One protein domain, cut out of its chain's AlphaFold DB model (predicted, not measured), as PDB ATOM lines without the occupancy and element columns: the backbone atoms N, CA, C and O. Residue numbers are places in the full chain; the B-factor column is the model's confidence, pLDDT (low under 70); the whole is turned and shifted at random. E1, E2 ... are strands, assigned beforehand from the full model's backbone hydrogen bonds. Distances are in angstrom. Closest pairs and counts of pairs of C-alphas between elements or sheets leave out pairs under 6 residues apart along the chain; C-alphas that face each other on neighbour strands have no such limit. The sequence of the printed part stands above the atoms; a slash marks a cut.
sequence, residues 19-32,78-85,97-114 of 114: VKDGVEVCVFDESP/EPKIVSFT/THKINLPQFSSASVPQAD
ATOM      1  N   VAL A  19      40.154  14.557 -28.811       51.94
ATOM      2  CA  VAL A  19      39.231  15.344 -29.638       51.94
ATOM      3  C   VAL A  19      39.730  16.782 -29.667       51.94
ATOM      4  O   VAL A  19      39.609  17.523 -28.687       51.94
ATOM      5  N   LYS A  20      40.289  17.191 -30.804       56.12
ATOM      6  CA  LYS A  20      40.706  18.572 -31.034       56.12
ATOM      7  C   LYS A  20      39.822  19.161 -32.114       56.12
ATOM      8  O   LYS A  20      39.896  18.759 -33.269       56.12
ATOM      9  N   ASP A  21      38.991  20.121 -31.721       59.06
ATOM     10  CA  ASP A  21      38.196  20.913 -32.663       59.06
ATOM     11  C   ASP A  21      37.246  20.064 -33.537       59.06
ATOM     12  O   ASP A  21      37.146  20.232 -34.748       59.06
ATOM     13  N   GLY A  22      36.598  19.071 -32.916       67.00
ATOM     14  CA  GLY A  22      35.661  18.154 -33.572       67.00
ATOM     15  C   GLY A  22      36.309  17.030 -34.383       67.00
ATOM     16  O   GLY A  22      35.623  16.064 -34.685       67.00
ATOM     17  N   VAL A  23      37.607  17.107 -34.691       70.50
ATOM     18  CA  VAL A  23      38.343  16.029 -35.365       70.50
ATOM     19  C   VAL A  23      38.691  14.945 -34.348       70.50
ATOM     20  O   VAL A  23      39.372  15.209 -33.354       70.50
ATOM     21  N   GLU A  24      38.220  13.730 -34.604       79.56
ATOM     22  CA  GLU A  24      38.534  12.547 -33.807       79.56
ATOM     23  C   GLU A  24      39.757  11.858 -34.415       79.56
ATOM     24  O   GLU A  24      39.819  11.619 -35.623       79.56
ATOM     25  N   VAL A  25      40.756  11.572 -33.579       79.88
ATOM     26  CA  VAL A  25      41.970  10.856 -33.981       79.88
ATOM     27  C   VAL A  25      41.964   9.486 -33.317       79.88
ATOM     28  O   VAL A  25      42.095   9.376 -32.102       79.88
ATOM     29  N   CYS A  26      41.852   8.442 -34.132       82.00
ATOM     30  CA  CYS A  26      42.045   7.062 -33.707       82.00
ATOM     31  C   CYS A  26      43.534   6.726 -33.808       82.00
ATOM     32  O   CYS A  26      44.078   6.542 -34.904       82.00
ATOM     33  N   VAL A  27      44.203   6.673 -32.658       86.19
ATOM     34  CA  VAL A  27      45.636   6.377 -32.585       86.19
ATOM     35  C   VAL A  27      45.881   4.886 -32.819       86.19
ATOM     36  O   VAL A  27      45.141   4.033 -32.332       86.19
ATOM     37  N   PHE A  28      46.928   4.570 -33.578       84.62
ATOM     38  CA  PHE A  28      47.369   3.191 -33.764       84.62
ATOM     39  C   PHE A  28      48.033   2.657 -32.489       84.62
ATOM     40  O   PHE A  28      48.948   3.281 -31.954       84.62
ATOM     41  N   ASP A  29      47.596   1.490 -32.019       85.38
ATOM     42  CA  ASP A  29      48.167   0.853 -30.834       85.38
ATOM     43  C   ASP A  29      49.434   0.059 -31.192       85.38
ATOM     44  O   ASP A  29      49.387  -0.979 -31.857       85.38
ATOM     45  N   GLU A  30      50.583   0.557 -30.736       82.25
ATOM     46  CA  GLU A  30      51.898  -0.038 -30.985       82.25
ATOM     47  C   GLU A  30      52.280  -1.160 -29.990       82.25
ATOM     48  O   GLU A  30      53.381  -1.736 -30.074       82.25
ATOM     49  N   SER A  31      51.394  -1.494 -29.042       86.50
ATOM     50  CA  SER A  31      51.617  -2.547 -28.047       86.50
ATOM     51  C   SER A  31      51.800  -3.923 -28.711       86.50
ATOM     52  O   SER A  31      50.950  -4.386 -29.486       86.50
ATOM     53  N   PRO A  32      52.885  -4.651 -28.382       82.25
ATOM     54  CA  PRO A  32      53.077  -6.016 -28.861       82.25
ATOM     55  C   PRO A  32      52.012  -6.984 -28.326       82.25
ATOM     56  O   PRO A  32      51.713  -7.983 -28.982       82.25
ATOM     57  N   GLU A  78      58.325   9.793 -40.651       77.44
ATOM     58  CA  GLU A  78      58.228  11.027 -39.871       77.44
ATOM     59  C   GLU A  78      56.751  11.428 -39.689       77.44
ATOM     60  O   GLU A  78      55.996  11.411 -40.674       77.44
ATOM     61  N   PRO A  79      56.324  11.801 -38.465       70.38
ATOM     62  CA  PRO A  79      54.971  12.284 -38.213       70.38
ATOM     63  C   PRO A  79      54.624  13.466 -39.120       70.38
ATOM     64  O   PRO A  79      55.404  14.411 -39.260       70.38
ATOM     65  N   LYS A  80      53.435  13.434 -39.728       76.31
ATOM     66  CA  LYS A  80      52.975  14.491 -40.636       76.31
ATOM     67  C   LYS A  80      51.911  15.340 -39.961       76.31
ATOM     68  O   LYS A  80      50.995  14.835 -39.315       76.31
ATOM     69  N   ILE A  81      52.017  16.652 -40.153       78.31
ATOM     70  CA  ILE A  81      50.941  17.580 -39.804       78.31
ATOM     71  C   ILE A  81      49.957  17.575 -40.967       78.31
ATOM     72  O   ILE A  81      50.322  17.935 -42.088       78.31
ATOM     73  N   VAL A  82      48.723  17.166 -40.695       77.88
ATOM     74  CA  VAL A  82      47.648  17.141 -41.688       77.88
ATOM     75  C   VAL A  82      46.743  18.337 -41.435       77.88
ATOM     76  O   VAL A  82      46.363  18.613 -40.297       77.88
ATOM     77  N   SER A  83      46.443  19.083 -42.495       75.06
ATOM     78  CA  SER A  83      45.526  20.218 -42.458       75.06
ATOM     79  C   SER A  83      44.233  19.875 -43.176       75.06
ATOM     80  O   SER A  83      44.273  19.544 -44.363       75.06
ATOM     81  N   PHE A  84      43.104  20.034 -42.495       72.81
ATOM     82  CA  PHE A  84      41.792  19.951 -43.126       72.81
ATOM     83  C   PHE A  84      41.308  21.349 -43.515       72.81
ATOM     84  O   PHE A  84      41.401  22.295 -42.732       72.81
ATOM     85  N   THR A  85      40.798  21.477 -44.739       69.56
ATOM     86  CA  THR A  85      40.146  22.693 -45.236       69.56
ATOM     87  C   THR A  85      38.703  22.356 -45.577       69.56
ATOM     88  O   THR A  85      38.459  21.541 -46.466       69.56
ATOM     89  N   THR A  97      42.491  26.627 -40.014       55.91
ATOM     90  CA  THR A  97      43.048  25.413 -40.598       55.91
ATOM     91  C   THR A  97      43.184  24.412 -39.459       55.91
ATOM     92  O   THR A  97      44.105  24.553 -38.651       55.91
ATOM     93  N   HIS A  98      42.291  23.425 -39.383       68.31
ATOM     94  CA  HIS A  98      42.382  22.344 -38.404       68.31
ATOM     95  C   HIS A  98      43.663  21.552 -38.687       68.31
ATOM     96  O   HIS A  98      43.713  20.706 -39.582       68.31
ATOM     97  N   LYS A  99      44.745  21.915 -37.994       71.69
ATOM     98  CA  LYS A  99      46.038  21.239 -38.076       71.69
ATOM     99  C   LYS A  99      46.098  20.229 -36.951       71.69
ATOM    100  O   LYS A  99      46.250  20.610 -35.791       71.69
ATOM    101  N   ILE A 100      46.022  18.957 -37.310       79.62
ATOM    102  CA  ILE A 100      46.259  17.869 -36.370       79.62
ATOM    103  C   ILE A 100      47.653  17.295 -36.604       79.62
ATOM    104  O   ILE A 100      48.147  17.230 -37.735       79.62
ATOM    105  N   ASN A 101      48.306  16.895 -35.518       79.94
ATOM    106  CA  ASN A 101      49.427  15.977 -35.621       79.94
ATOM    107  C   ASN A 101      48.819  14.585 -35.791       79.94
ATOM    108  O   ASN A 101      48.062  14.165 -34.922       79.94
ATOM    109  N   LEU A 102      49.084  13.926 -36.919       82.19
ATOM    110  CA  LEU A 102      48.609  12.568 -37.151       82.19
ATOM    111  C   LEU A 102      49.792  11.613 -36.962       82.19
ATOM    112  O   LEU A 102      50.690  11.596 -37.818       82.19
ATOM    113  N   PRO A 103      49.827  10.848 -35.855       82.25
ATOM    114  CA  PRO A 103      50.852   9.841 -35.654       82.25
ATOM    115  C   PRO A 103      50.810   8.793 -36.767       82.25
ATOM    116  O   PRO A 103      49.805   8.608 -37.460       82.25
ATOM    117  N   GLN A 104      51.927   8.101 -36.960       82.62
ATOM    118  CA  GLN A 104      52.037   7.087 -37.996       82.62
ATOM    119  C   GLN A 104      50.969   5.999 -37.806       82.62
ATOM    120  O   GLN A 104      50.644   5.628 -36.682       82.62
ATOM    121  N   PHE A 105      50.391   5.527 -38.914       82.56
ATOM    122  CA  PHE A 105      49.329   4.507 -38.946       82.56
ATOM    123  C   PHE A 105      48.016   4.870 -38.242       82.56
ATOM    124  O   PHE A 105      47.075   4.082 -38.283       82.56
ATOM    125  N   SER A 106      47.928   6.061 -37.656       83.62
ATOM    126  CA  SER A 106      46.714   6.568 -37.030       83.62
ATOM    127  C   SER A 106      45.773   7.144 -38.083       83.62
ATOM    128  O   SER A 106      46.200   7.574 -39.161       83.62
ATOM    129  N   SER A 107      44.484   7.162 -37.771       84.81
ATOM    130  CA  SER A 107      43.448   7.719 -38.638       84.81
ATOM    131  C   SER A 107      42.793   8.929 -37.982       84.81
ATOM    132  O   SER A 107      42.829   9.096 -36.765       84.81
ATOM    133  N   ALA A 108      42.218   9.801 -38.807       85.31
ATOM    134  CA  ALA A 108      41.448  10.942 -38.341       85.31
ATOM    135  C   ALA A 108      40.135  11.047 -39.115       85.31
ATOM    136  O   ALA A 108      40.127  10.924 -40.344       85.31
ATOM    137  N   SER A 109      39.045  11.292 -38.397       81.81
ATOM    138  CA  SER A 109      37.707  11.531 -38.932       81.81
ATOM    139  C   SER A 109      37.311  12.985 -38.685       81.81
ATOM    140  O   SER A 109      37.451  13.521 -37.587       81.81
ATOM    141  N   VAL A 110      36.818  13.644 -39.736       75.31
ATOM    142  CA  VAL A 110      36.245  14.990 -39.640       75.31
ATOM    143  C   VAL A 110      34.723  14.842 -39.609       75.31
ATOM    144  O   VAL A 110      34.183  14.158 -40.485       75.31
ATOM    145  N   PRO A 111      34.021  15.450 -38.642       67.25
ATOM    146  CA  PRO A 111      32.572  15.371 -38.564       67.25
ATOM    147  C   PRO A 111      31.956  15.999 -39.816       67.25
ATOM    148  O   PRO A 111      32.344  17.094 -40.234       67.25
ATOM    149  N   GLN A 112      31.007  15.293 -40.435       64.94
ATOM    150  CA  GLN A 112      30.182  15.893 -41.478       64.94
ATOM    151  C   GLN A 112      29.255  16.917 -40.820       64.94
ATOM    152  O   GLN A 112      28.630  16.626 -39.803       64.94
ATOM    153  N   ALA A 113      29.207  18.126 -41.376       60.38
ATOM    154  CA  ALA A 113      28.181  19.087 -41.009       60.38
ATOM    155  C   ALA A 113      26.847  18.581 -41.577       60.38
ATOM    156  O   ALA A 113      26.693  18.550 -42.800       60.38
ATOM    157  N   ASP A 114      25.947  18.143 -40.695       46.06
ATOM    158  CA  ASP A 114      24.533  17.893 -41.011       46.06
ATOM    159  C   ASP A 114      23.787  19.200 -41.337       46.06
ATOM    160  O   ASP A 114      24.047  20.231 -40.665       46.06
TER     161      ASP A 114
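What this domain is: This is residues 19 to 32, 78 to 85 and 97 to 114 of the 114 residues of an uncharacterized protein of Oryza sativa subsp. indica (UniProt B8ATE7). Two small ribbons of two strands each, E1 with E4 and E2 with E3, lie loosely face to face across a gap, and residues 103 to 106 turn from E3 in the one ribbon back into E4 in the other. The stretches after E1 and after E4 run off at opposite ends, to Pro 32 and to Asp 114, and make the length. The printed part has 40 residues, with no named helix and four named strands in the order E1, E2, E3, E4; they hold 16 of the 40 residues, under half, and the class is all strand. Each of the two sheets, E1 - E4 and E2 - E3, is antiparallel. The whole is only just loose, close to compact, with a radius of gyration of the C-alphas of 11.1 A, and elongated, with spans of 39 by 20 by 12 A.

Where its parts are: The printed part begins at Val 19, and E1 is residues 24 to 26, with C-alpha 24 at (38.534, 12.547, -33.807). E2 is residues 80 to 84, 12.7 A from first to last C-alpha, beginning with C-alpha 80 at (52.975, 14.491, -40.636). E3 is residues 98 to 102, 11.7 A long. E4 is residues 107 to 109, 6.9 A long against 6.5 A for E1, and its C-alpha 109 is at (37.707, 11.531, -38.932).

How they stand to each other: E1 and E4 are antiparallel neighbours, with 156 degrees between their directions. C-alphas 25 and 108 face each other at 4.4 A; N 26 and O 107, at 2.9 A, and N 109 and O 24, at 2.9 A, are within hydrogen-bond range. E2 and E3 are antiparallel neighbours at 150 degrees. C-alphas 83 and 99 face each other at 4.5 A, and N 82 and O 100, at 3.0 A, and N 100 and O 82, at 3.0 A, are within hydrogen-bond range. Between the two sheets, the closest C-alphas of E1 and E3 are those of Val 25 and Leu 102, 7.6 A apart, and those of E3 and E4 are Leu 102 and Ala 108, 7.4 A apart. The centres of E1 and E3 are 10.2 A apart. E2 is apart from E4 and from E1.

The domain as a whole: The two C-alphas farthest apart are those of Pro 32 and Asp 114, at 39.2 A; Asp 114 is the chain's last residue. Residues 33 to 77 are not printed, and C-alphas 32 and 78 are 20.9 A apart across that cut. Residues 86 to 96 are not printed either, with 6.1 A between C-alphas 85 and 97. The link from E3 to E4, of four residues, is tight. The mean pLDDT of the printed part is 74.6; residues 19 to 22, residue 85, residues 97 to 98 and residues 111 to 114 are under 70 in this predicted model.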